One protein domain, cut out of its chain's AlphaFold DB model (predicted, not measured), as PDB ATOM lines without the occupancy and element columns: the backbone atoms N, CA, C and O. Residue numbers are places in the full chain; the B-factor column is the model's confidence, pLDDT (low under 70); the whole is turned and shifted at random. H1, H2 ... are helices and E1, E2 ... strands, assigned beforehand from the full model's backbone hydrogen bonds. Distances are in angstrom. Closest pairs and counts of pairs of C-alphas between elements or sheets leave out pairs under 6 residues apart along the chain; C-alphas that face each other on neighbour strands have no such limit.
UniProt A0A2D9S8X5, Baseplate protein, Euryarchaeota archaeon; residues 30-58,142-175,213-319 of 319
ATOM      1  N   ILE A  30     -10.339 -40.078 -52.723       78.56
ATOM      2  CA  ILE A  30      -9.760 -39.026 -53.558       78.56
ATOM      3  C   ILE A  30     -10.205 -37.677 -53.008       78.56
ATOM      4  O   ILE A  30     -11.372 -37.293 -53.086       78.56
ATOM      5  N   ALA A  31      -9.261 -36.927 -52.454       78.75
ATOM      6  CA  ALA A  31      -9.530 -35.583 -51.972       78.75
ATOM      7  C   ALA A  31      -9.438 -34.565 -53.120       78.75
ATOM      8  O   ALA A  31      -8.517 -34.617 -53.935       78.75
ATOM      9  N   HIS A  32     -10.361 -33.603 -53.161       79.00
ATOM     10  CA  HIS A  32     -10.354 -32.529 -54.152       79.00
ATOM     11  C   HIS A  32      -9.051 -31.709 -54.042       79.00
ATOM     12  O   HIS A  32      -8.576 -31.498 -52.913       79.00
ATOM     13  N   PRO A  33      -8.437 -31.274 -55.160       76.50
ATOM     14  CA  PRO A  33      -7.234 -30.439 -55.114       76.50
ATOM     15  C   PRO A  33      -7.505 -29.120 -54.377       76.50
ATOM     16  O   PRO A  33      -6.776 -28.767 -53.449       76.50
ATOM     17  N   ASP A  34      -8.619 -28.471 -54.712       77.38
ATOM     18  CA  ASP A  34      -8.986 -27.177 -54.138       77.38
ATOM     19  C   ASP A  34      -9.499 -27.277 -52.700       77.38
ATOM     20  O   ASP A  34     -10.153 -28.249 -52.298       77.38
ATOM     21  N   ARG A  35      -9.211 -26.224 -51.927       81.31
ATOM     22  CA  ARG A  35      -9.587 -26.062 -50.520       81.31
ATOM     23  C   ARG A  35     -10.173 -24.675 -50.327       81.31
ATOM     24  O   ARG A  35      -9.555 -23.690 -50.715       81.31
ATOM     25  N   CYS A  36     -11.315 -24.603 -49.660       85.06
ATOM     26  CA  CYS A  36     -11.985 -23.347 -49.373       85.06
ATOM     27  C   CYS A  36     -11.687 -22.893 -47.933       85.06
ATOM     28  O   CYS A  36     -11.826 -23.659 -46.968       85.06
ATOM     29  N   TYR A  37     -11.266 -21.639 -47.778       87.06
ATOM     30  CA  TYR A  37     -11.075 -20.997 -46.480       87.06
ATOM     31  C   TYR A  37     -12.096 -19.875 -46.337       87.06
ATOM     32  O   TYR A  37     -12.080 -18.913 -47.091       87.06
ATOM     33  N   ILE A  38     -12.982 -20.021 -45.358       88.12
ATOM     34  CA  ILE A  38     -14.034 -19.053 -45.055       88.12
ATOM     35  C   ILE A  38     -13.811 -18.568 -43.628       88.12
ATOM     36  O   ILE A  38     -13.352 -19.337 -42.774       88.12
ATOM     37  N   ALA A  39     -14.126 -17.296 -43.387       88.00
ATOM     38  CA  ALA A  39     -14.165 -16.738 -42.047       88.00
ATOM     39  C   ALA A  39     -15.110 -17.550 -41.150       88.00
ATOM     40  O   ALA A  39     -16.133 -18.069 -41.595       88.00
ATOM     41  N   ILE A  40     -14.741 -17.670 -39.880       86.94
ATOM     42  CA  ILE A  40     -15.514 -18.418 -38.892       86.94
ATOM     43  C   ILE A  40     -16.879 -17.732 -38.681       86.94
ATOM     44  O   ILE A  40     -16.912 -16.508 -38.529       86.94
ATOM     45  N   PRO A  41     -17.997 -18.484 -38.673       85.94
ATOM     46  CA  PRO A  41     -19.314 -17.916 -38.416       85.94
ATOM     47  C   PRO A  41     -19.451 -17.483 -36.944       85.94
ATOM     48  O   PRO A  41     -18.747 -18.002 -36.078       85.94
ATOM     49  N   PRO A  42     -20.366 -16.551 -36.629       83.06
ATOM     50  CA  PRO A  42     -20.473 -15.956 -35.293       83.06
ATOM     51  C   PRO A  42     -20.927 -16.940 -34.205       83.06
ATOM     52  O   PRO A  42     -20.673 -16.703 -33.027       83.06
ATOM     53  N   GLN A  43     -21.594 -18.032 -34.579       83.06
ATOM     54  CA  GLN A  43     -22.029 -19.073 -33.654       83.06
ATOM     55  C   GLN A  43     -21.445 -20.417 -34.075       83.06
ATOM     56  O   GLN A  43     -21.572 -20.830 -35.227       83.06
ATOM     57  N   ILE A  44     -20.800 -21.088 -33.123       84.00
ATOM     58  CA  ILE A  44     -20.259 -22.435 -33.288       84.00
ATOM     59  C   ILE A  44     -20.696 -23.233 -32.070       84.00
ATOM     60  O   ILE A  44     -20.262 -22.964 -30.950       84.00
ATOM     61  N   THR A  45     -21.559 -24.213 -32.293       85.06
ATOM     62  CA  THR A  45     -22.051 -25.118 -31.258       85.06
ATOM     63  C   THR A  45     -21.989 -26.549 -31.780       85.06
ATOM     64  O   THR A  45     -22.062 -26.793 -32.982       85.06
ATOM     65  N   THR A  46     -21.815 -27.503 -30.869       82.44
ATOM     66  CA  THR A  46     -21.943 -28.935 -31.153       82.44
ATOM     67  C   THR A  46     -22.792 -29.553 -30.054       82.44
ATOM     68  O   THR A  46     -22.600 -29.241 -28.877       82.44
ATOM     69  N   GLN A  47     -23.741 -30.408 -30.426       83.69
ATOM     70  CA  GLN A  47     -24.618 -31.092 -29.482       83.69
ATOM     71  C   GLN A  47     -24.310 -32.588 -29.472       83.69
ATOM     72  O   GLN A  47     -24.215 -33.224 -30.521       83.69
ATOM     73  N   TYR A  48     -24.195 -33.149 -28.270       84.75
ATOM     74  CA  TYR A  48     -24.082 -34.586 -28.040       84.75
ATOM     75  C   TYR A  48     -25.411 -35.072 -27.467       84.75
ATOM     76  O   TYR A  48     -25.807 -34.648 -26.383       84.75
ATOM     77  N   ALA A  49     -26.120 -35.917 -28.213       85.00
ATOM     78  CA  ALA A  49     -27.452 -36.394 -27.846       85.00
ATOM     79  C   ALA A  49     -27.458 -37.928 -27.704       85.00
ATOM     80  O   ALA A  49     -27.774 -38.628 -28.672       85.00
ATOM     81  N   PRO A  50     -27.055 -38.471 -26.538       83.81
ATOM     82  CA  PRO A  50     -27.240 -39.885 -26.228       83.81
ATOM     83  C   PRO A  50     -28.728 -40.172 -26.005       83.81
ATOM     84  O   PRO A  50     -29.385 -39.494 -25.212       83.81
ATOM     85  N   ALA A  51     -29.272 -41.160 -26.715       82.56
ATOM     86  CA  ALA A  51     -30.665 -41.560 -26.564       82.56
ATOM     87  C   ALA A  51     -30.790 -42.607 -25.450       82.56
ATOM     88  O   ALA A  51     -30.188 -43.682 -25.526       82.56
ATOM     89  N   TYR A  52     -31.599 -42.304 -24.434       81.62
ATOM     90  CA  TYR A  52     -31.950 -43.221 -23.353       81.62
ATOM     91  C   TYR A  52     -33.455 -43.483 -23.369       81.62
ATOM     92  O   TYR A  52     -34.247 -42.539 -23.406       81.62
ATOM     93  N   ARG A  53     -33.862 -44.751 -23.297       74.94
ATOM     94  CA  ARG A  53     -35.262 -45.138 -23.089       74.94
ATOM     95  C   ARG A  53     -35.450 -45.609 -21.662       74.94
ATOM     96  O   ARG A  53     -34.664 -46.396 -21.152       74.94
ATOM     97  N   ARG A  54     -36.529 -45.144 -21.043       67.38
ATOM     98  CA  ARG A  54     -36.989 -45.651 -19.754       67.38
ATOM     99  C   ARG A  54     -37.635 -47.013 -19.980       67.38
ATOM    100  O   ARG A  54     -38.566 -47.124 -20.779       67.38
ATOM    101  N   ALA A  55     -37.092 -48.040 -19.344       65.12
ATOM    102  CA  ALA A  55     -37.755 -49.327 -19.251       65.12
ATOM    103  C   ALA A  55     -38.597 -49.331 -17.976       65.12
ATOM    104  O   ALA A  55     -38.063 -49.412 -16.873       65.12
ATOM    105  N   ASP A  56     -39.913 -49.215 -18.136       54.25
ATOM    106  CA  ASP A  56     -40.844 -49.422 -17.035       54.25
ATOM    107  C   ASP A  56     -40.993 -50.933 -16.847       54.25
ATOM    108  O   ASP A  56     -41.678 -51.615 -17.613       54.25
ATOM    109  N   VAL A  57     -40.295 -51.481 -15.852       60.16
ATOM    110  CA  VAL A  57     -40.447 -52.884 -15.453       60.16
ATOM    111  C   VAL A  57     -41.790 -53.012 -14.728       60.16
ATOM    112  O   VAL A  57     -41.883 -52.912 -13.508       60.16
ATOM    113  N   GLY A  58     -42.866 -53.136 -15.504       51.41
ATOM    114  CA  GLY A  58     -44.229 -53.287 -15.003       51.41
ATOM    115  C   GLY A  58     -44.543 -54.733 -14.606       51.41
ATOM    116  O   GLY A  58     -44.207 -55.671 -15.324       51.41
ATOM    117  N   ARG A 142     -23.882 -36.365 -35.179       89.69
ATOM    118  CA  ARG A 142     -23.700 -34.931 -34.968       89.69
ATOM    119  C   ARG A 142     -24.049 -34.163 -36.226       89.69
ATOM    120  O   ARG A 142     -23.666 -34.536 -37.337       89.69
ATOM    121  N   THR A 143     -24.757 -33.067 -36.011       91.19
ATOM    122  CA  THR A 143     -25.117 -32.121 -37.055       91.19
ATOM    123  C   THR A 143     -24.496 -30.773 -36.726       91.19
ATOM    124  O   THR A 143     -24.654 -30.269 -35.617       91.19
ATOM    125  N   HIS A 144     -23.792 -30.203 -37.696       91.00
ATOM    126  CA  HIS A 144     -23.108 -28.921 -37.599       91.00
ATOM    127  C   HIS A 144     -23.795 -27.935 -38.537       91.00
ATOM    128  O   HIS A 144     -23.845 -28.162 -39.748       91.00
ATOM    129  N   ASN A 145     -24.339 -26.856 -37.983       91.88
ATOM    130  CA  ASN A 145     -24.976 -25.796 -38.756       91.88
ATOM    131  C   ASN A 145     -24.076 -24.559 -38.771       91.88
ATOM    132  O   ASN A 145     -23.627 -24.099 -37.721       91.88
ATOM    133  N   PHE A 146     -23.810 -24.029 -39.962       91.69
ATOM    134  CA  PHE A 146     -23.011 -22.828 -40.150       91.69
ATOM    135  C   PHE A 146     -23.791 -21.793 -40.951       91.69
ATOM    136  O   PHE A 146     -24.233 -22.066 -42.067       91.69
ATOM    137  N   ALA A 147     -23.895 -20.585 -40.401       92.56
ATOM    138  CA  ALA A 147     -24.483 -19.434 -41.068       92.56
ATOM    139  C   ALA A 147     -23.390 -18.419 -41.425       92.56
ATOM    140  O   ALA A 147     -22.777 -17.805 -40.550       92.56
ATOM    141  N   PHE A 148     -23.151 -18.241 -42.722       92.06
ATOM    142  CA  PHE A 148     -22.196 -17.282 -43.262       92.06
ATOM    143  C   PHE A 148     -22.937 -16.078 -43.837       92.06
ATOM    144  O   PHE A 148     -23.846 -16.227 -44.653       92.06
ATOM    145  N   LYS A 149     -22.518 -14.874 -43.445       92.00
ATOM    146  CA  LYS A 149     -22.958 -13.624 -44.068       92.00
ATOM    147  C   LYS A 149     -21.823 -13.094 -44.932       92.00
ATOM    148  O   LYS A 149     -20.782 -12.699 -44.413       92.00
ATOM    149  N   PHE A 150     -22.036 -13.088 -46.239       90.94
ATOM    150  CA  PHE A 150     -21.115 -12.527 -47.212       90.94
ATOM    151  C   PHE A 150     -21.560 -11.122 -47.599       90.94
ATOM    152  O   PHE A 150     -22.741 -10.874 -47.842       90.94
ATOM    153  N   LEU A 151     -20.593 -10.216 -47.672       90.38
ATOM    154  CA  LEU A 151     -20.770  -8.862 -48.173       90.38
ATOM    155  C   LEU A 151     -19.651  -8.601 -49.178       90.38
ATOM    156  O   LEU A 151     -18.487  -8.547 -48.786       90.38
ATOM    157  N   ALA A 152     -20.002  -8.459 -50.451       89.25
ATOM    158  CA  ALA A 152     -19.046  -8.152 -51.505       89.25
ATOM    159  C   ALA A 152     -18.799  -6.639 -51.562       89.25
ATOM    160  O   ALA A 152     -19.738  -5.868 -51.771       89.25
ATOM    161  N   ARG A 153     -17.545  -6.197 -51.399       87.12
ATOM    162  CA  ARG A 153     -17.167  -4.774 -51.538       87.12
ATOM    163  C   ARG A 153     -16.576  -4.451 -52.901       87.12
ATOM    164  O   ARG A 153     -16.639  -3.309 -53.344       87.12
ATOM    165  N   ASN A 154     -15.978  -5.441 -53.557       88.19
ATOM    166  CA  ASN A 154     -15.375  -5.298 -54.875       88.19
ATOM    167  C   ASN A 154     -15.755  -6.480 -55.787       88.19
ATOM    168  O   ASN A 154     -16.244  -7.515 -55.328       88.19
ATOM    169  N   ALA A 155     -15.529  -6.325 -57.094       84.50
ATOM    170  CA  ALA A 155     -15.875  -7.349 -58.083       84.50
ATOM    171  C   ALA A 155     -15.130  -8.677 -57.849       84.50
ATOM    172  O   ALA A 155     -15.698  -9.746 -58.049       84.50
ATOM    173  N   ARG A 156     -13.886  -8.615 -57.359       87.06
ATOM    174  CA  ARG A 156     -13.076  -9.802 -57.064       87.06
ATOM    175  C   ARG A 156     -13.644 -10.601 -55.889       87.06
ATOM    176  O   ARG A 156     -13.800 -11.806 -55.992       87.06
ATOM    177  N   GLU A 157     -14.021  -9.943 -54.799       88.62
ATOM    178  CA  GLU A 157     -14.692 -10.548 -53.645       88.62
ATOM    179  C   GLU A 157     -16.031 -11.159 -54.047       88.62
ATOM    180  O   GLU A 157     -16.375 -12.240 -53.584       88.62
ATOM    181  N   SER A 158     -16.769 -10.495 -54.938       88.31
ATOM    182  CA  SER A 158     -18.014 -11.025 -55.490       88.31
ATOM    183  C   SER A 158     -17.788 -12.329 -56.275       88.31
ATOM    184  O   SER A 158     -18.510 -13.303 -56.054       88.31
ATOM    185  N   GLN A 159     -16.753 -12.395 -57.123       88.69
ATOM    186  CA  GLN A 159     -16.354 -13.633 -57.812       88.69
ATOM    187  C   GLN A 159     -15.948 -14.735 -56.820       88.69
ATOM    188  O   GLN A 159     -16.397 -15.875 -56.945       88.69
ATOM    189  N   GLU A 160     -15.155 -14.399 -55.799       87.94
ATOM    190  CA  GLU A 160     -14.736 -15.354 -54.764       87.94
ATOM    191  C   GLU A 160     -15.943 -15.907 -53.993       87.94
ATOM    192  O   GLU A 160     -16.085 -17.122 -53.868       87.94
ATOM    193  N   ILE A 161     -16.872 -15.048 -53.554       90.81
ATOM    194  CA  ILE A 161     -18.113 -15.456 -52.872       90.81
ATOM    195  C   ILE A 161     -18.925 -16.411 -53.753       90.81
ATOM    196  O   ILE A 161     -19.378 -17.452 -53.269       90.81
ATOM    197  N   LYS A 162     -19.077 -16.100 -55.046       89.00
ATOM    198  CA  LYS A 162     -19.770 -16.979 -55.994       89.00
ATOM    199  C   LYS A 162     -19.086 -18.339 -56.101       89.00
ATOM    200  O   LYS A 162     -19.746 -19.365 -55.960       89.00
ATOM    201  N   SER A 163     -17.765 -18.346 -56.270       88.31
ATOM    202  CA  SER A 163     -16.976 -19.573 -56.401       88.31
ATOM    203  C   SER A 163     -17.077 -20.464 -55.156       88.31
ATOM    204  O   SER A 163     -17.206 -21.683 -55.273       88.31
ATOM    205  N   ILE A 164     -17.110 -19.860 -53.962       90.44
ATOM    206  CA  ILE A 164     -17.296 -20.556 -52.684       90.44
ATOM    207  C   ILE A 164     -18.681 -21.202 -52.622       90.44
ATOM    208  O   ILE A 164     -18.799 -22.379 -52.269       90.44
ATOM    209  N   ILE A 165     -19.727 -20.443 -52.957       90.56
ATOM    210  CA  ILE A 165     -21.110 -20.934 -52.952       90.56
ATOM    211  C   ILE A 165     -21.250 -22.097 -53.941       90.56
ATOM    212  O   ILE A 165     -21.787 -23.147 -53.582       90.56
ATOM    213  N   ASP A 166     -20.725 -21.945 -55.155       89.75
ATOM    214  CA  ASP A 166     -20.795 -22.970 -56.194       89.75
ATOM    215  C   ASP A 166     -19.987 -24.218 -55.816       89.75
ATOM    216  O   ASP A 166     -20.468 -25.336 -55.994       89.75
ATOM    217  N   TYR A 167     -18.808 -24.064 -55.201       89.44
ATOM    218  CA  TYR A 167     -17.996 -25.191 -54.730       89.44
ATOM    219  C   TYR A 167     -18.763 -26.101 -53.761       89.44
ATOM    220  O   TYR A 167     -18.674 -27.329 -53.873       89.44
ATOM    221  N   ILE A 168     -19.522 -25.505 -52.833       90.06
ATOM    222  CA  ILE A 168     -20.315 -26.230 -51.828       90.06
ATOM    223  C   ILE A 168     -21.609 -26.779 -52.451       90.06
ATOM    224  O   ILE A 168     -21.968 -27.929 -52.205       90.06
ATOM    225  N   LYS A 169     -22.283 -26.021 -53.324       90.00
ATOM    226  CA  LYS A 169     -23.472 -26.511 -54.045       90.00
ATOM    227  C   LYS A 169     -23.163 -27.716 -54.932       90.00
ATOM    228  O   LYS A 169     -23.901 -28.695 -54.925       90.00
ATOM    229  N   ILE A 170     -22.064 -27.668 -55.682       86.19
ATOM    230  CA  ILE A 170     -21.676 -28.753 -56.595       86.19
ATOM    231  C   ILE A 170     -21.338 -30.028 -55.814       86.19
ATOM    232  O   ILE A 170     -21.578 -31.120 -56.310       86.19
ATOM    233  N   GLY A 171     -20.773 -29.923 -54.608       85.50
ATOM    234  CA  GLY A 171     -20.445 -31.111 -53.817       85.50
ATOM    235  C   GLY A 171     -21.611 -31.670 -52.998       85.50
ATOM    236  O   GLY A 171     -21.528 -32.809 -52.559       85.50
ATOM    237  N   SER A 172     -22.684 -30.901 -52.769       88.56
ATOM    238  CA  SER A 172     -23.880 -31.412 -52.075       88.56
ATOM    239  C   SER A 172     -24.800 -32.234 -52.973       88.56
ATOM    240  O   SER A 172     -25.673 -32.935 -52.470       88.56
ATOM    241  N   VAL A 173     -24.647 -32.122 -54.293       87.12
ATOM    242  CA  VAL A 173     -25.478 -32.834 -55.266       87.12
ATOM    243  C   VAL A 173     -24.768 -34.085 -55.789       87.12
ATOM    244  O   VAL A 173     -23.537 -34.111 -55.848       87.12
ATOM    245  N   PRO A 174     -25.518 -35.135 -56.166       85.06
ATOM    246  CA  PRO A 174     -24.936 -36.321 -56.778       85.06
ATOM    247  C   PRO A 174     -24.399 -36.029 -58.185       85.06
ATOM    248  O   PRO A 174     -24.894 -35.150 -58.895       85.06
ATOM    249  N   LYS A 175     -23.409 -36.816 -58.612       74.25
ATOM    250  CA  LYS A 175     -22.891 -36.829 -59.987       74.25
ATOM    251  C   LYS A 175     -23.645 -37.874 -60.818       74.25
ATOM    252  O   LYS A 175     -24.058 -38.898 -60.288       74.25
ATOM    253  N   THR A 213     -32.681 -28.469 -75.326       50.47
ATOM    254  CA  THR A 213     -31.468 -29.145 -74.909       50.47
ATOM    255  C   THR A 213     -31.512 -30.598 -75.341       50.47
ATOM    256  O   THR A 213     -32.467 -31.293 -75.005       50.47
ATOM    257  N   ASP A 214     -30.441 -31.088 -75.968       52.22
ATOM    258  CA  ASP A 214     -30.215 -32.502 -76.319       52.22
ATOM    259  C   ASP A 214     -30.100 -33.448 -75.102       52.22
ATOM    260  O   ASP A 214     -29.494 -34.514 -75.161       52.22
ATOM    261  N   ALA A 215     -30.698 -33.095 -73.960       52.44
ATOM    262  CA  ALA A 215     -30.849 -33.996 -72.826       52.44
ATOM    263  C   ALA A 215     -31.699 -35.234 -73.186       52.44
ATOM    264  O   ALA A 215     -31.570 -36.265 -72.525       52.44
ATOM    265  N   PHE A 216     -32.528 -35.138 -74.237       49.53
ATOM    266  CA  PHE A 216     -33.445 -36.190 -74.694       49.53
ATOM    267  C   PHE A 216     -33.282 -36.602 -76.171       49.53
ATOM    268  O   PHE A 216     -33.963 -37.529 -76.603       49.53
ATOM    269  N   SER A 217     -32.407 -35.959 -76.954       50.19
ATOM    270  CA  SER A 217     -32.220 -36.244 -78.387       50.19
ATOM    271  C   SER A 217     -30.779 -36.649 -78.699       50.19
ATOM    272  O   SER A 217     -29.881 -35.816 -78.719       50.19
ATOM    273  N   GLY A 218     -30.570 -37.939 -78.976       54.53
ATOM    274  CA  GLY A 218     -29.305 -38.490 -79.472       54.53
ATOM    275  C   GLY A 218     -28.803 -39.711 -78.693       54.53
ATOM    276  O   GLY A 218     -29.101 -39.877 -77.512       54.53
ATOM    277  N   ASP A 219     -27.987 -40.533 -79.358       54.75
ATOM    278  CA  ASP A 219     -27.350 -41.777 -78.862       54.75
ATOM    279  C   ASP A 219     -26.304 -41.544 -77.736       54.75
ATOM    280  O   ASP A 219     -25.644 -42.451 -77.228       54.75
ATOM    281  N   SER A 220     -26.145 -40.282 -77.331       53.00
ATOM    282  CA  SER A 220     -25.177 -39.772 -76.354       53.00
ATOM    283  C   SER A 220     -25.821 -38.942 -75.229       53.00
ATOM    284  O   SER A 220     -25.116 -38.310 -74.441       53.00
ATOM    285  N   GLY A 221     -27.157 -38.938 -75.123       53.31
ATOM    286  CA  GLY A 221     -27.875 -38.289 -74.022       53.31
ATOM    287  C   GLY A 221     -27.756 -39.055 -72.694       53.31
ATOM    288  O   GLY A 221     -27.687 -40.286 -72.672       53.31
ATOM    289  N   TYR A 222     -27.811 -38.336 -71.565       53.44
ATOM    290  CA  TYR A 222     -27.808 -38.899 -70.198       53.44
ATOM    291  C   TYR A 222     -28.831 -40.010 -69.964       53.44
ATOM    292  O   TYR A 222     -28.636 -40.868 -69.106       53.44
ATOM    293  N   ALA A 223     -29.922 -39.997 -70.728       55.44
ATOM    294  CA  ALA A 223     -30.968 -41.002 -70.658       55.44
ATOM    295  C   ALA A 223     -30.506 -42.402 -71.114       55.44
ATOM    296  O   ALA A 223     -31.051 -43.391 -70.622       55.44
ATOM    297  N   TYR A 224     -29.518 -42.495 -72.016       51.91
ATOM    298  CA  TYR A 224     -29.142 -43.749 -72.683       51.91
ATOM    299  C   TYR A 224     -27.929 -44.457 -72.067       51.91
ATOM    300  O   TYR A 224     -27.878 -45.683 -72.095       51.91
ATOM    301  N   GLN A 225     -26.968 -43.725 -71.488       52.84
ATOM    302  CA  GLN A 225     -25.662 -44.308 -71.132       52.84
ATOM    303  C   GLN A 225     -25.433 -44.547 -69.634       52.84
ATOM    304  O   GLN A 225     -24.614 -45.393 -69.293       52.84
ATOM    305  N   ASN A 226     -26.138 -43.861 -68.725       56.56
ATOM    306  CA  ASN A 226     -26.028 -44.136 -67.287       56.56
ATOM    307  C   ASN A 226     -27.206 -43.557 -66.492       56.56
ATOM    308  O   ASN A 226     -27.312 -42.348 -66.304       56.56
ATOM    309  N   ARG A 227     -28.076 -44.433 -65.971       62.53
ATOM    310  CA  ARG A 227     -29.263 -44.052 -65.172       62.53
ATOM    311  C   ARG A 227     -28.987 -43.945 -63.668       62.53
ATOM    312  O   ARG A 227     -29.909 -43.679 -62.903       62.53
ATOM    313  N   PHE A 228     -27.750 -44.186 -63.236       68.31
ATOM    314  CA  PHE A 228     -27.388 -44.217 -61.823       68.31
ATOM    315  C   PHE A 228     -26.664 -42.941 -61.397       68.31
ATOM    316  O   PHE A 228     -25.766 -42.445 -62.081       68.31
ATOM    317  N   PHE A 229     -27.066 -42.433 -60.233       76.62
ATOM    318  CA  PHE A 229     -26.383 -41.351 -59.542       76.62
ATOM    319  C   PHE A 229     -25.232 -41.906 -58.703       76.62
ATOM    320  O   PHE A 229     -25.387 -42.897 -57.991       76.62
ATOM    321  N   GLU A 230     -24.091 -41.230 -58.758       75.56
ATOM    322  CA  GLU A 230     -22.996 -41.433 -57.820       75.56
ATOM    323  C   GLU A 230     -23.290 -40.705 -56.505       75.56
ATOM    324  O   GLU A 230     -23.924 -39.645 -56.481       75.56
ATOM    325  N   VAL A 231     -22.798 -41.275 -55.405       82.06
ATOM    326  CA  VAL A 231     -22.926 -40.685 -54.068       82.06
ATOM    327  C   VAL A 231     -22.294 -39.282 -54.065       82.06
ATOM    328  O   VAL A 231     -21.204 -39.119 -54.621       82.06
ATOM    329  N   PRO A 232     -22.938 -38.271 -53.449       85.62
ATOM    330  CA  PRO A 232     -22.366 -36.933 -53.314       85.62
ATOM    331  C   PRO A 232     -21.015 -36.920 -52.590       85.62
ATOM    332  O   PRO A 232     -20.662 -37.842 -51.846       85.62
ATOM    333  N   ASP A 233     -20.280 -35.823 -52.752       87.44
ATOM    334  CA  ASP A 233     -19.002 -35.645 -52.074       87.44
ATOM    335  C   ASP A 233     -19.194 -35.453 -50.564       87.44
ATOM    336  O   ASP A 233     -20.154 -34.839 -50.083       87.44
ATOM    337  N   ARG A 234     -18.213 -35.922 -49.793       90.81
ATOM    338  CA  ARG A 234     -18.115 -35.614 -48.365       90.81
ATOM    339  C   ARG A 234     -17.206 -34.422 -48.147       90.81
ATOM    340  O   ARG A 234     -16.338 -34.105 -48.958       90.81
ATOM    341  N   TYR A 235     -17.372 -33.787 -47.002       92.00
ATOM    342  CA  TYR A 235     -16.654 -32.591 -46.617       92.00
ATOM    343  C   TYR A 235     -15.796 -32.858 -45.393       92.00
ATOM    344  O   TYR A 235     -16.286 -33.261 -44.340       92.00
ATOM    345  N   GLN A 236     -14.506 -32.579 -45.528       90.75
ATOM    346  CA  GLN A 236     -13.605 -32.417 -44.403       90.75
ATOM    347  C   GLN A 236     -13.686 -30.974 -43.916       90.75
ATOM    348  O   GLN A 236     -13.329 -30.034 -44.637       90.75
ATOM    349  N   LEU A 237     -14.133 -30.814 -42.675       90.19
ATOM    350  CA  LEU A 237     -14.280 -29.527 -42.014       90.19
ATOM    351  C   LEU A 237     -13.228 -29.399 -40.921       90.19
ATOM    352  O   LEU A 237     -13.048 -30.303 -40.109       90.19
ATOM    353  N   ARG A 238     -12.504 -28.279 -40.917       88.00
ATOM    354  CA  ARG A 238     -11.510 -27.979 -39.878       88.00
ATOM    355  C   ARG A 238     -11.500 -26.502 -39.537       88.00
ATOM    356  O   ARG A 238     -11.427 -25.655 -40.438       88.00
ATOM    357  N   PHE A 239     -11.487 -26.198 -38.247       87.44
ATOM    358  CA  PHE A 239     -11.189 -24.860 -37.760       87.44
ATOM    359  C   PHE A 239      -9.680 -24.652 -37.801       87.44
ATOM    360  O   PHE A 239      -8.912 -25.424 -37.231       87.44
ATOM    361  N   VAL A 240      -9.253 -23.623 -38.524       80.50
ATOM    362  CA  VAL A 240      -7.839 -23.299 -38.704       80.50
ATOM    363  C   VAL A 240      -7.634 -21.833 -38.379       80.50
ATOM    364  O   VAL A 240      -8.454 -20.992 -38.745       80.50
ATOM    365  N   ARG A 241      -6.525 -21.530 -37.715       77.00
ATOM    366  CA  ARG A 241      -5.989 -20.176 -37.618       77.00
ATOM    367  C   ARG A 241      -4.657 -20.154 -38.340       77.00
ATOM    368  O   ARG A 241      -3.863 -21.077 -38.195       77.00
ATOM    369  N   PHE A 242      -4.437 -19.100 -39.107       69.56
ATOM    370  CA  PHE A 242      -3.156 -18.849 -39.741       69.56
ATOM    371  C   PHE A 242      -2.245 -18.114 -38.755       69.56
ATOM    372  O   PHE A 242      -2.693 -17.201 -38.054       69.56
ATOM    373  N   GLY A 243      -0.988 -18.551 -38.661       62.75
ATOM    374  CA  GLY A 243       0.047 -17.822 -37.932       62.75
ATOM    375  C   GLY A 243       0.294 -16.448 -38.560       62.75
ATOM    376  O   GLY A 243       0.023 -16.237 -39.738       62.75
ATOM    377  N   THR A 244       0.804 -15.502 -37.776       59.41
ATOM    378  CA  THR A 244       1.001 -14.106 -38.207       59.41
ATOM    379  C   THR A 244       2.225 -13.896 -39.108       59.41
ATOM    380  O   THR A 244       2.364 -12.821 -39.675       59.41
ATOM    381  N   ASN A 245       3.091 -14.904 -39.269       55.75
ATOM    382  CA  ASN A 245       4.399 -14.780 -39.929       55.75
ATOM    383  C   ASN A 245       4.529 -15.717 -41.136       55.75
ATOM    384  O   ASN A 245       5.481 -16.492 -41.216       55.75
ATOM    385  N   VAL A 246       3.548 -15.718 -42.039       54.34
ATOM    386  CA  VAL A 246       3.555 -16.661 -43.164       54.34
ATOM    387  C   VAL A 246       3.265 -15.922 -44.459       54.34
ATOM    388  O   VAL A 246       2.126 -15.579 -44.759       54.34
ATOM    389  N   SER A 247       4.330 -15.671 -45.218       58.91
ATOM    390  CA  SER A 247       4.291 -15.047 -46.545       58.91
ATOM    391  C   SER A 247       3.720 -15.978 -47.624       58.91
ATOM    392  O   SER A 247       3.394 -15.516 -48.709       58.91
ATOM    393  N   ASP A 248       3.587 -17.276 -47.324       59.88
ATOM    394  CA  ASP A 248       3.185 -18.318 -48.269       59.88
ATOM    395  C   ASP A 248       2.220 -19.317 -47.608       59.88
ATOM    396  O   ASP A 248       2.607 -20.140 -46.772       59.88
ATOM    397  N   LEU A 249       0.941 -19.285 -48.001       55.75
ATOM    398  CA  LEU A 249      -0.127 -20.119 -47.422       55.75
ATOM    399  C   LEU A 249       0.114 -21.639 -47.595       55.75
ATOM    400  O   LEU A 249      -0.540 -22.453 -46.938       55.75
ATOM    401  N   GLY A 250       1.039 -22.024 -48.481       55.91
ATOM    402  CA  GLY A 250       1.398 -23.408 -48.797       55.91
ATOM    403  C   GLY A 250       2.451 -24.052 -47.885       55.91
ATOM    404  O   GLY A 250       2.617 -25.267 -47.957       55.91
ATOM    405  N   LYS A 251       3.140 -23.284 -47.024       52.69
ATOM    406  CA  LYS A 251       4.260 -23.764 -46.177       52.69
ATOM    407  C   LYS A 251       3.975 -23.692 -44.672       52.69
ATOM    408  O   LYS A 251       4.864 -23.446 -43.865       52.69
ATOM    409  N   LEU A 252       2.719 -23.884 -44.282       54.09
ATOM    410  CA  LEU A 252       2.337 -23.914 -42.871       54.09
ATOM    411  C   LEU A 252       2.791 -25.235 -42.236       54.09
ATOM    412  O   LEU A 252       2.166 -26.275 -42.447       54.09
ATOM    413  N   GLU A 253       3.872 -25.174 -41.459       51.75
ATOM    414  CA  GLU A 253       4.321 -26.252 -40.573       51.75
ATOM    415  C   GLU A 253       3.170 -26.717 -39.648       51.75
ATOM    416  O   GLU A 253       2.358 -25.889 -39.213       51.75
ATOM    417  N   PRO A 254       3.089 -28.012 -39.278       51.31
ATOM    418  CA  PRO A 254       2.078 -28.530 -38.345       51.31
ATOM    419  C   PRO A 254       2.020 -27.776 -37.005       51.31
ATOM    420  O   PRO A 254       0.955 -27.678 -36.403       51.31
ATOM    421  N   SER A 255       3.136 -27.182 -36.568       47.91
ATOM    422  CA  SER A 255       3.238 -26.340 -35.367       47.91
ATOM    423  C   SER A 255       2.510 -24.991 -35.488       47.91
ATOM    424  O   SER A 255       2.088 -24.424 -34.482       47.91
ATOM    425  N   GLN A 256       2.309 -24.489 -36.711       50.38
ATOM    426  CA  GLN A 256       1.597 -23.236 -36.994       50.38
ATOM    427  C   GLN A 256       0.131 -23.446 -37.385       50.38
ATOM    428  O   GLN A 256      -0.634 -22.482 -37.471       50.38
ATOM    429  N   ARG A 257      -0.288 -24.702 -37.581       54.31
ATOM    430  CA  ARG A 257      -1.677 -25.093 -37.821       54.31
ATOM    431  C   ARG A 257      -2.221 -25.816 -36.593       54.31
ATOM    432  O   ARG A 257      -2.288 -27.038 -36.549       54.31
ATOM    433  N   ARG A 258      -2.648 -25.045 -35.594       60.28
ATOM    434  CA  ARG A 258      -3.371 -25.604 -34.448       60.28
ATOM    435  C   ARG A 258      -4.814 -25.892 -34.857       60.28
ATOM    436  O   ARG A 258      -5.523 -24.963 -35.249       60.28
ATOM    437  N   ASP A 259      -5.239 -27.148 -34.740       64.50
ATOM    438  CA  ASP A 259      -6.661 -27.488 -34.799       64.50
ATOM    439  C   ASP A 259      -7.358 -26.770 -33.638       64.50
ATOM    440  O   ASP A 259      -6.974 -26.897 -32.472       64.50
ATOM    441  N   LEU A 260      -8.314 -25.911 -33.974       72.06
ATOM    442  CA  LEU A 260      -9.097 -25.182 -32.986       72.06
ATOM    443  C   LEU A 260     -10.368 -25.965 -32.667       72.06
ATOM    444  O   LEU A 260     -10.974 -26.534 -33.567       72.06
ATOM    445  N   MET A 261     -10.814 -25.881 -31.412       83.75
ATOM    446  CA  MET A 261     -12.107 -26.414 -30.967       83.75
ATOM    447  C   MET A 261     -12.231 -27.935 -31.191       83.75
ATOM    448  O   MET A 261     -11.226 -28.641 -31.264       83.75
ATOM    449  N   PHE A 262     -13.466 -28.438 -31.223       86.81
ATOM    450  CA  PHE A 262     -13.770 -29.840 -31.489       86.81
ATOM    451  C   PHE A 262     -13.481 -30.203 -32.950       86.81
ATOM    452  O   PHE A 262     -13.607 -29.376 -33.863       86.81
ATOM    453  N   LYS A 263     -13.102 -31.458 -33.174       87.88
ATOM    454  CA  LYS A 263     -12.825 -32.000 -34.502       87.88
ATOM    455  C   LYS A 263     -14.098 -32.570 -35.101       87.88
ATOM    456  O   LYS A 263     -14.928 -33.160 -34.426       87.88
ATOM    457  N   ILE A 264     -14.231 -32.425 -36.409       89.81
ATOM    458  CA  ILE A 264     -15.412 -32.869 -37.140       89.81
ATOM    459  C   ILE A 264     -14.993 -34.042 -38.024       89.81
ATOM    460  O   ILE A 264     -13.996 -33.953 -38.751       89.81
ATOM    461  N   TYR A 265     -15.721 -35.156 -37.940       90.69
ATOM    462  CA  TYR A 265     -15.526 -36.259 -38.887       90.69
ATOM    463  C   TYR A 265     -15.960 -35.839 -40.292       90.69
ATOM    464  O   TYR A 265     -16.741 -34.898 -40.428       90.69
ATOM    465  N   PRO A 266     -15.494 -36.522 -41.356       90.44
ATOM    466  CA  PRO A 266     -16.030 -36.291 -42.687       90.44
ATOM    467  C   PRO A 266     -17.560 -36.307 -42.662       90.44
ATOM    468  O   PRO A 266     -18.185 -37.221 -42.121       90.44
ATOM    469  N   SER A 267     -18.145 -35.246 -43.197       91.81
ATOM    470  CA  SER A 267     -19.573 -34.975 -43.092       91.81
ATOM    471  C   SER A 267     -20.172 -34.763 -44.468       91.81
ATOM    472  O   SER A 267     -19.542 -34.154 -45.332       91.81
ATOM    473  N   VAL A 268     -21.396 -35.225 -44.673       92.62
ATOM    474  CA  VAL A 268     -22.155 -34.927 -45.892       92.62
ATOM    475  C   VAL A 268     -22.923 -33.626 -45.708       92.62
ATOM    476  O   VAL A 268     -23.377 -33.312 -44.606       92.62
ATOM    477  N   CYS A 269     -23.046 -32.846 -46.778       92.50
ATOM    478  CA  CYS A 269     -23.879 -31.653 -46.759       92.50
ATOM    479  C   CYS A 269     -25.342 -32.073 -46.923       92.50
ATOM    480  O   CYS A 269     -25.724 -32.563 -47.981       92.50
ATOM    481  N   THR A 270     -26.137 -31.919 -45.866       92.00
ATOM    482  CA  THR A 270     -27.546 -32.342 -45.840       92.00
ATOM    483  C   THR A 270     -28.509 -31.214 -46.187       92.00
ATOM    484  O   THR A 270     -29.644 -31.474 -46.573       92.00
ATOM    485  N   GLY A 271     -28.063 -29.959 -46.102       91.62
ATOM    486  CA  GLY A 271     -28.865 -28.810 -46.499       91.62
ATOM    487  C   GLY A 271     -28.016 -27.586 -46.809       91.62
ATOM    488  O   GLY A 271     -27.068 -27.279 -46.088       91.62
ATOM    489  N   ILE A 272     -28.391 -26.873 -47.871       92.44
ATOM    490  CA  ILE A 272     -27.839 -25.567 -48.236       92.44
ATOM    491  C   ILE A 272     -29.009 -24.631 -48.509       92.44
ATOM    492  O   ILE A 272     -29.852 -24.909 -49.360       92.44
ATOM    493  N   ASN A 273     -29.028 -23.498 -47.824       94.00
ATOM    494  CA  ASN A 273     -29.919 -22.389 -48.118       94.00
ATOM    495  C   ASN A 273     -29.073 -21.162 -48.464       94.00
ATOM    496  O   ASN A 273     -28.178 -20.797 -47.703       94.00
ATOM    497  N   VAL A 274     -29.337 -20.549 -49.617       92.19
ATOM    498  CA  VAL A 274     -28.682 -19.306 -50.039       92.19
ATOM    499  C   VAL A 274     -29.750 -18.240 -50.206       92.19
ATOM    500  O   VAL A 274     -30.568 -18.311 -51.120       92.19
ATOM    501  N   ASN A 275     -29.728 -17.251 -49.321       92.50
ATOM    502  CA  ASN A 275     -30.577 -16.077 -49.380       92.50
ATOM    503  C   ASN A 275     -29.824 -14.932 -50.074       92.50
ATOM    504  O   ASN A 275     -28.861 -14.386 -49.530       92.50
ATOM    505  N   TYR A 276     -30.285 -14.580 -51.273       89.69
ATOM    506  CA  TYR A 276     -29.744 -13.494 -52.096       89.69
ATOM    507  C   TYR A 276     -30.315 -12.109 -51.738       89.69
ATOM    508  O   TYR A 276     -29.828 -11.100 -52.233       89.69
ATOM    509  N   THR A 277     -31.338 -12.037 -50.883       88.25
ATOM    510  CA  THR A 277     -31.989 -10.785 -50.464       88.25
ATOM    511  C   THR A 277     -32.238 -10.793 -48.955       88.25
ATOM    512  O   THR A 277     -33.385 -10.901 -48.511       88.25
ATOM    513  N   PRO A 278     -31.177 -10.710 -48.130       84.12
ATOM    514  CA  PRO A 278     -31.323 -10.770 -46.677       84.12
ATOM    515  C   PRO A 278     -32.128  -9.598 -46.095       84.12
ATOM    516  O   PRO A 278     -32.777  -9.779 -45.071       84.12
ATOM    517  N   ASP A 279     -32.151  -8.445 -46.769       83.88
ATOM    518  CA  ASP A 279     -32.861  -7.236 -46.325       83.88
ATOM    519  C   ASP A 279     -34.309  -7.157 -46.859       83.88
ATOM    520  O   ASP A 279     -34.930  -6.098 -46.849       83.88
ATOM    521  N   ASN A 280     -34.850  -8.280 -47.353       82.94
ATOM    522  CA  ASN A 280     -36.211  -8.414 -47.896       82.94
ATOM    523  C   ASN A 280     -36.544  -7.487 -49.090       82.94
ATOM    524  O   ASN A 280     -37.695  -7.377 -49.507       82.94
ATOM    525  N   GLN A 281     -35.531  -6.846 -49.669       82.56
ATOM    526  CA  GLN A 281     -35.615  -6.074 -50.901       82.56
ATOM    527  C   GLN A 281     -34.505  -6.534 -51.847       82.56
ATOM    528  O   GLN A 281     -33.347  -6.673 -51.449       82.56
ATOM    529  N   TYR A 282     -34.852  -6.775 -53.112       85.12
ATOM    530  CA  TYR A 282     -33.869  -7.111 -54.136       85.12
ATOM    531  C   TYR A 282     -33.132  -5.852 -54.599       85.12
ATOM    532  O   TYR A 282     -33.748  -4.915 -55.105       85.12
ATOM    533  N   VAL A 283     -31.808  -5.847 -54.438       82.75
ATOM    534  CA  VAL A 283     -30.918  -4.787 -54.922       82.75
ATOM    535  C   VAL A 283     -29.773  -5.440 -55.683       82.75
ATOM    536  O   VAL A 283     -28.975  -6.175 -55.100       82.75
ATOM    537  N   ALA A 284     -29.697  -5.171 -56.983       83.50
ATOM    538  CA  ALA A 284     -28.630  -5.668 -57.839       83.50
ATOM    539  C   ALA A 284     -27.469  -4.668 -57.943       83.50
ATOM    540  O   ALA A 284     -27.649  -3.452 -57.828       83.50
ATOM    541  N   LEU A 285     -26.270  -5.182 -58.208       79.62
ATOM    542  CA  LEU A 285     -25.129  -4.376 -58.623       79.62
ATOM    543  C   LEU A 285     -25.431  -3.699 -59.966       79.62
ATOM    544  O   LEU A 285     -26.106  -4.258 -60.824       79.62
ATOM    545  N   LYS A 286     -24.881  -2.496 -60.171       76.62
ATOM    546  CA  LYS A 286     -25.130  -1.690 -61.380       76.62
ATOM    547  C   LYS A 286     -24.767  -2.415 -62.685       76.62
ATOM    548  O   LYS A 286     -25.434  -2.202 -63.687       76.62
ATOM    549  N   ASN A 287     -23.729  -3.253 -62.661       74.44
ATOM    550  CA  ASN A 287     -23.244  -4.021 -63.809       74.44
ATOM    551  C   ASN A 287     -23.048  -5.495 -63.404       74.44
ATOM    552  O   ASN A 287     -21.925  -5.879 -63.060       74.44
ATOM    553  N   PRO A 288     -24.111  -6.315 -63.392       69.38
ATOM    554  CA  PRO A 288     -23.981  -7.736 -63.096       69.38
ATOM    555  C   PRO A 288     -23.211  -8.429 -64.227       69.38
ATOM    556  O   PRO A 288     -23.506  -8.245 -65.408       69.38
ATOM    557  N   THR A 289     -22.190  -9.204 -63.868       70.06
ATOM    558  CA  THR A 289     -21.425 -10.055 -64.792       70.06
ATOM    559  C   THR A 289     -21.668 -11.520 -64.437       70.06
ATOM    560  O   THR A 289     -21.832 -11.850 -63.263       70.06
ATOM    561  N   GLU A 290     -21.626 -12.429 -65.417       70.44
ATOM    562  CA  GLU A 290     -21.855 -13.869 -65.196       70.44
ATOM    563  C   GLU A 290     -20.916 -14.510 -64.165       70.44
ATOM    564  O   GLU A 290     -21.227 -15.561 -63.612       70.44
ATOM    565  N   GLU A 291     -19.760 -13.911 -63.898       70.12
ATOM    566  CA  GLU A 291     -18.776 -14.420 -62.937       70.12
ATOM    567  C   GLU A 291     -18.970 -13.850 -61.527       70.12
ATOM    568  O   GLU A 291     -18.481 -14.419 -60.557       70.12
ATOM    569  N   THR A 292     -19.709 -12.750 -61.398       76.88
ATOM    570  CA  THR A 292     -19.974 -12.071 -60.124       76.88
ATOM    571  C   THR A 292     -21.307 -12.513 -59.526       76.88
ATOM    572  O   THR A 292     -22.153 -13.118 -60.193       76.88
ATOM    573  N   THR A 293     -21.496 -12.237 -58.241       81.12
ATOM    574  CA  THR A 293     -22.814 -12.229 -57.607       81.12
ATOM    575  C   THR A 293     -23.589 -11.001 -58.068       81.12
ATOM    576  O   THR A 293     -23.057  -9.896 -58.068       81.12
ATOM    577  N   ASP A 294     -24.860 -11.177 -58.420       83.81
ATOM    578  CA  ASP A 294     -25.700 -10.055 -58.863       83.81
ATOM    579  C   ASP A 294     -26.085  -9.133 -57.705       83.81
ATOM    580  O   ASP A 294     -26.365  -7.956 -57.904       83.81
ATOM    581  N   VAL A 295     -26.072  -9.666 -56.484       87.44
ATOM    582  CA  VAL A 295     -26.439  -8.978 -55.247       87.44
ATOM    583  C   VAL A 295     -25.202  -8.721 -54.374       87.44
ATOM    584  O   VAL A 295     -24.266  -9.533 -54.378       87.44
ATOM    585  N   PRO A 296     -25.176  -7.615 -53.606       86.00
ATOM    586  CA  PRO A 296     -24.030  -7.249 -52.774       86.00
ATOM    587  C   PRO A 296     -23.935  -8.058 -51.471       86.00
ATOM    588  O   PRO A 296     -22.837  -8.251 -50.948       86.00
ATOM    589  N   ALA A 297     -25.065  -8.526 -50.935       90.62
ATOM    590  CA  ALA A 297     -25.135  -9.249 -49.671       90.62
ATOM    591  C   ALA A 297     -25.820 -10.603 -49.862       90.62
ATOM    592  O   ALA A 297     -26.894 -10.685 -50.453       90.62
ATOM    593  N   ILE A 298     -25.200 -11.663 -49.342       91.56
ATOM    594  CA  ILE A 298     -25.721 -13.030 -49.411       91.56
ATOM    595  C   ILE A 298     -25.583 -13.673 -48.039       91.56
ATOM    596  O   ILE A 298     -24.515 -13.626 -47.427       91.56
ATOM    597  N   VAL A 299     -26.648 -14.311 -47.564       92.56
ATOM    598  CA  VAL A 299     -26.598 -15.156 -46.367       92.56
ATOM    599  C   VAL A 299     -26.700 -16.607 -46.802       92.56
ATOM    600  O   VAL A 299     -27.627 -16.985 -47.510       92.56
ATOM    601  N   MET A 300     -25.733 -17.419 -46.393       92.25
ATOM    602  CA  MET A 300     -25.686 -18.841 -46.697       92.25
ATOM    603  C   MET A 300     -25.718 -19.643 -45.401       92.25
ATOM    604  O   MET A 300     -24.814 -19.525 -44.576       92.25
ATOM    605  N   THR A 301     -26.728 -20.493 -45.261       93.62
ATOM    606  CA  THR A 301     -26.860 -21.437 -44.150       93.62
ATOM    607  C   THR A 301     -26.594 -22.840 -44.668       93.62
ATOM    608  O   THR A 301     -27.244 -23.286 -45.613       93.62
ATOM    609  N   ILE A 302     -25.631 -23.531 -44.065       92.75
ATOM    610  CA  ILE A 302     -25.218 -24.873 -44.471       92.75
ATOM    611  C   ILE A 302     -25.301 -25.806 -43.275       92.75
ATOM    612  O   ILE A 302     -24.799 -25.492 -42.196       92.75
ATOM    613  N   THR A 303     -25.879 -26.979 -43.502       93.62
ATOM    614  CA  THR A 303     -25.979 -28.052 -42.520       93.62
ATOM    615  C   THR A 303     -25.145 -29.241 -42.978       93.62
ATOM    616  O   THR A 303     -25.283 -29.721 -44.108       93.62
ATOM    617  N   PHE A 304     -24.280 -29.720 -42.091       93.31
ATOM    618  CA  PHE A 304     -23.465 -30.909 -42.289       93.31
ATOM    619  C   PHE A 304     -23.813 -31.968 -41.256       93.31
ATOM    620  O   PHE A 304     -23.876 -31.666 -40.067       93.31
ATOM    621  N   THR A 305     -23.973 -33.212 -41.691       93.00
ATOM    622  CA  THR A 305     -24.187 -34.356 -40.797       93.00
ATOM    623  C   THR A 305     -23.004 -35.308 -40.922       93.00
ATOM    624  O   THR A 305     -22.587 -35.653 -42.032       93.00
ATOM    625  N   GLU A 306     -22.406 -35.687 -39.793       91.69
ATOM    626  CA  GLU A 306     -21.251 -36.592 -39.775       91.69
ATOM    627  C   GLU A 306     -21.624 -37.987 -40.281       91.69
ATOM    628  O   GLU A 306     -22.723 -38.478 -40.031       91.69
ATOM    629  N   THR A 307     -20.692 -38.663 -40.961       87.75
ATOM    630  CA  THR A 307     -20.948 -40.015 -41.490       87.75
ATOM    631  C   THR A 307     -20.719 -41.131 -40.472       87.75
ATOM    632  O   THR A 307     -20.834 -42.303 -40.821       87.75
ATOM    633  N   ARG A 308     -20.331 -40.807 -39.233       86.94
ATOM    634  CA  ARG A 308     -20.015 -41.795 -38.194       86.94
ATOM    635  C   ARG A 308     -20.529 -41.350 -36.829       86.94
ATOM    636  O   ARG A 308     -20.489 -40.169 -36.504       86.94
ATOM    637  N   LEU A 309     -20.979 -42.319 -36.037       86.06
ATOM    638  CA  LEU A 309     -21.326 -42.126 -34.633       86.06
ATOM    639  C   LEU A 309     -20.063 -41.950 -33.785       86.06
ATOM    640  O   LEU A 309     -19.043 -42.597 -34.031       86.06
ATOM    641  N   LEU A 310     -20.155 -41.097 -32.770       86.38
ATOM    642  CA  LEU A 310     -19.070 -40.890 -31.823       86.38
ATOM    643  C   LEU A 310     -19.045 -41.966 -30.744       86.38
ATOM    644  O   LEU A 310     -20.082 -42.360 -30.209       86.38
ATOM    645  N   THR A 311     -17.834 -42.366 -30.379       87.50
ATOM    646  CA  THR A 311     -17.558 -43.197 -29.207       87.50
ATOM    647  C   THR A 311     -16.838 -42.383 -28.132       87.50
ATOM    648  O   THR A 311     -16.327 -41.292 -28.388       87.50
ATOM    649  N   GLN A 312     -16.749 -42.926 -26.917       85.69
ATOM    650  CA  GLN A 312     -16.018 -42.283 -25.820       85.69
ATOM    651  C   GLN A 312     -14.542 -42.023 -26.167       85.69
ATOM    652  O   GLN A 312     -14.005 -40.973 -25.819       85.69
ATOM    653  N   GLN A 313     -13.901 -42.940 -26.902       87.69
ATOM    654  CA  GLN A 313     -12.514 -42.778 -27.348       87.69
ATOM    655  C   GLN A 313     -12.360 -41.599 -28.316       87.69
ATOM    656  O   GLN A 313     -11.369 -40.871 -28.261       87.69
ATOM    657  N   ASP A 314     -13.350 -41.384 -29.180       85.69
ATOM    658  CA  ASP A 314     -13.325 -40.292 -30.153       85.69
ATOM    659  C   ASP A 314     -13.439 -38.931 -29.466       85.69
ATOM    660  O   ASP A 314     -12.670 -38.017 -29.768       85.69
ATOM    661  N   VAL A 315     -14.331 -38.831 -28.477       85.69
ATOM    662  CA  VAL A 315     -14.482 -37.623 -27.653       85.69
ATOM    663  C   VAL A 315     -13.183 -37.329 -26.894       85.69
ATOM    664  O   VAL A 315     -12.736 -36.183 -26.861       85.69
ATOM    665  N   ALA A 316     -12.514 -38.358 -26.361       86.31
ATOM    666  CA  ALA A 316     -11.204 -38.204 -25.720       86.31
ATOM    667  C   ALA A 316     -10.110 -37.717 -26.695       86.31
ATOM    668  O   ALA A 316      -9.225 -36.958 -26.303       86.31
ATOM    669  N   ALA A 317     -10.187 -38.091 -27.977       84.88
ATOM    670  CA  ALA A 317      -9.294 -37.601 -29.034       84.88
ATOM    671  C   ALA A 317      -9.641 -36.177 -29.542       84.88
ATOM    672  O   ALA A 317      -8.938 -35.625 -30.410       84.88
ATOM    673  N   GLY A 318     -10.701 -35.579 -28.989       80.81
ATOM    674  CA  GLY A 318     -11.170 -34.230 -29.282       80.81
ATOM    675  C   GLY A 318     -12.125 -34.138 -30.468       80.81
ATOM    676  O   GLY A 318     -12.232 -33.050 -31.038       80.81
ATOM    677  N   TYR A 319     -12.760 -35.246 -30.868       78.94
ATOM    678  CA  TYR A 319     -13.832 -35.243 -31.865       78.94
ATOM    679  C   TYR A 319     -15.149 -34.803 -31.257       78.94
ATOM    680  O   TYR A 319     -15.673 -35.449 -30.328       78.94
TER     681      TYR A 319
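AT A GLANCE: This is residues 30 to 58, 142 to 175 and 213 to 319 of the 319 residues of the protein "Baseplate protein" of Euryarchaeota archaeon (UniProt A0A2D9S8X5). With little regular structure, this is a twisted antiparallel sheet, E2 E5 E4 E3, with H1 on one face; residues 51 to 58 stick out. Of 170 printed residues, 65 are in five named strands and three named helices, class mixed. It is loose: radius of gyration of the C-alphas 20.8 A, spans 65 by 53 by 39 A.

IN THESE COORDINATES: E1 is residues 50 to 55, from C-alpha (-27.240, -39.885, -26.228); E2 143 to 151; H1 155 to 172, 26.1 A; H2 222 to 225; E3 234 to 237; E4 267 to 275; E5 297 to 306, 29.3 A; H3 312 to 316, to (-11.204, -38.204, -25.720).

HOW THE PARTS SIT: Between E2 and E5, N 146 and O 302 are 2.8 A apart. In the meander E3 E4 E5, antiparallel neighbours in turn, N 235 and O 267, and N 273 and O 301, are 2.8 A apart. H1 comes closest to E4 at C-alphas 172 and 269, 5.3 A. In H1 and H3 every O i to N i+4 pair is within hydrogen-bond range.

THE WHOLE: Cuts after residues 58 and 175 leave C-alpha gaps of 34.0 A and 18.8 A. Links E3 to E4 and E4 to E5 are long. pLDDT is under 70 in 40 residues.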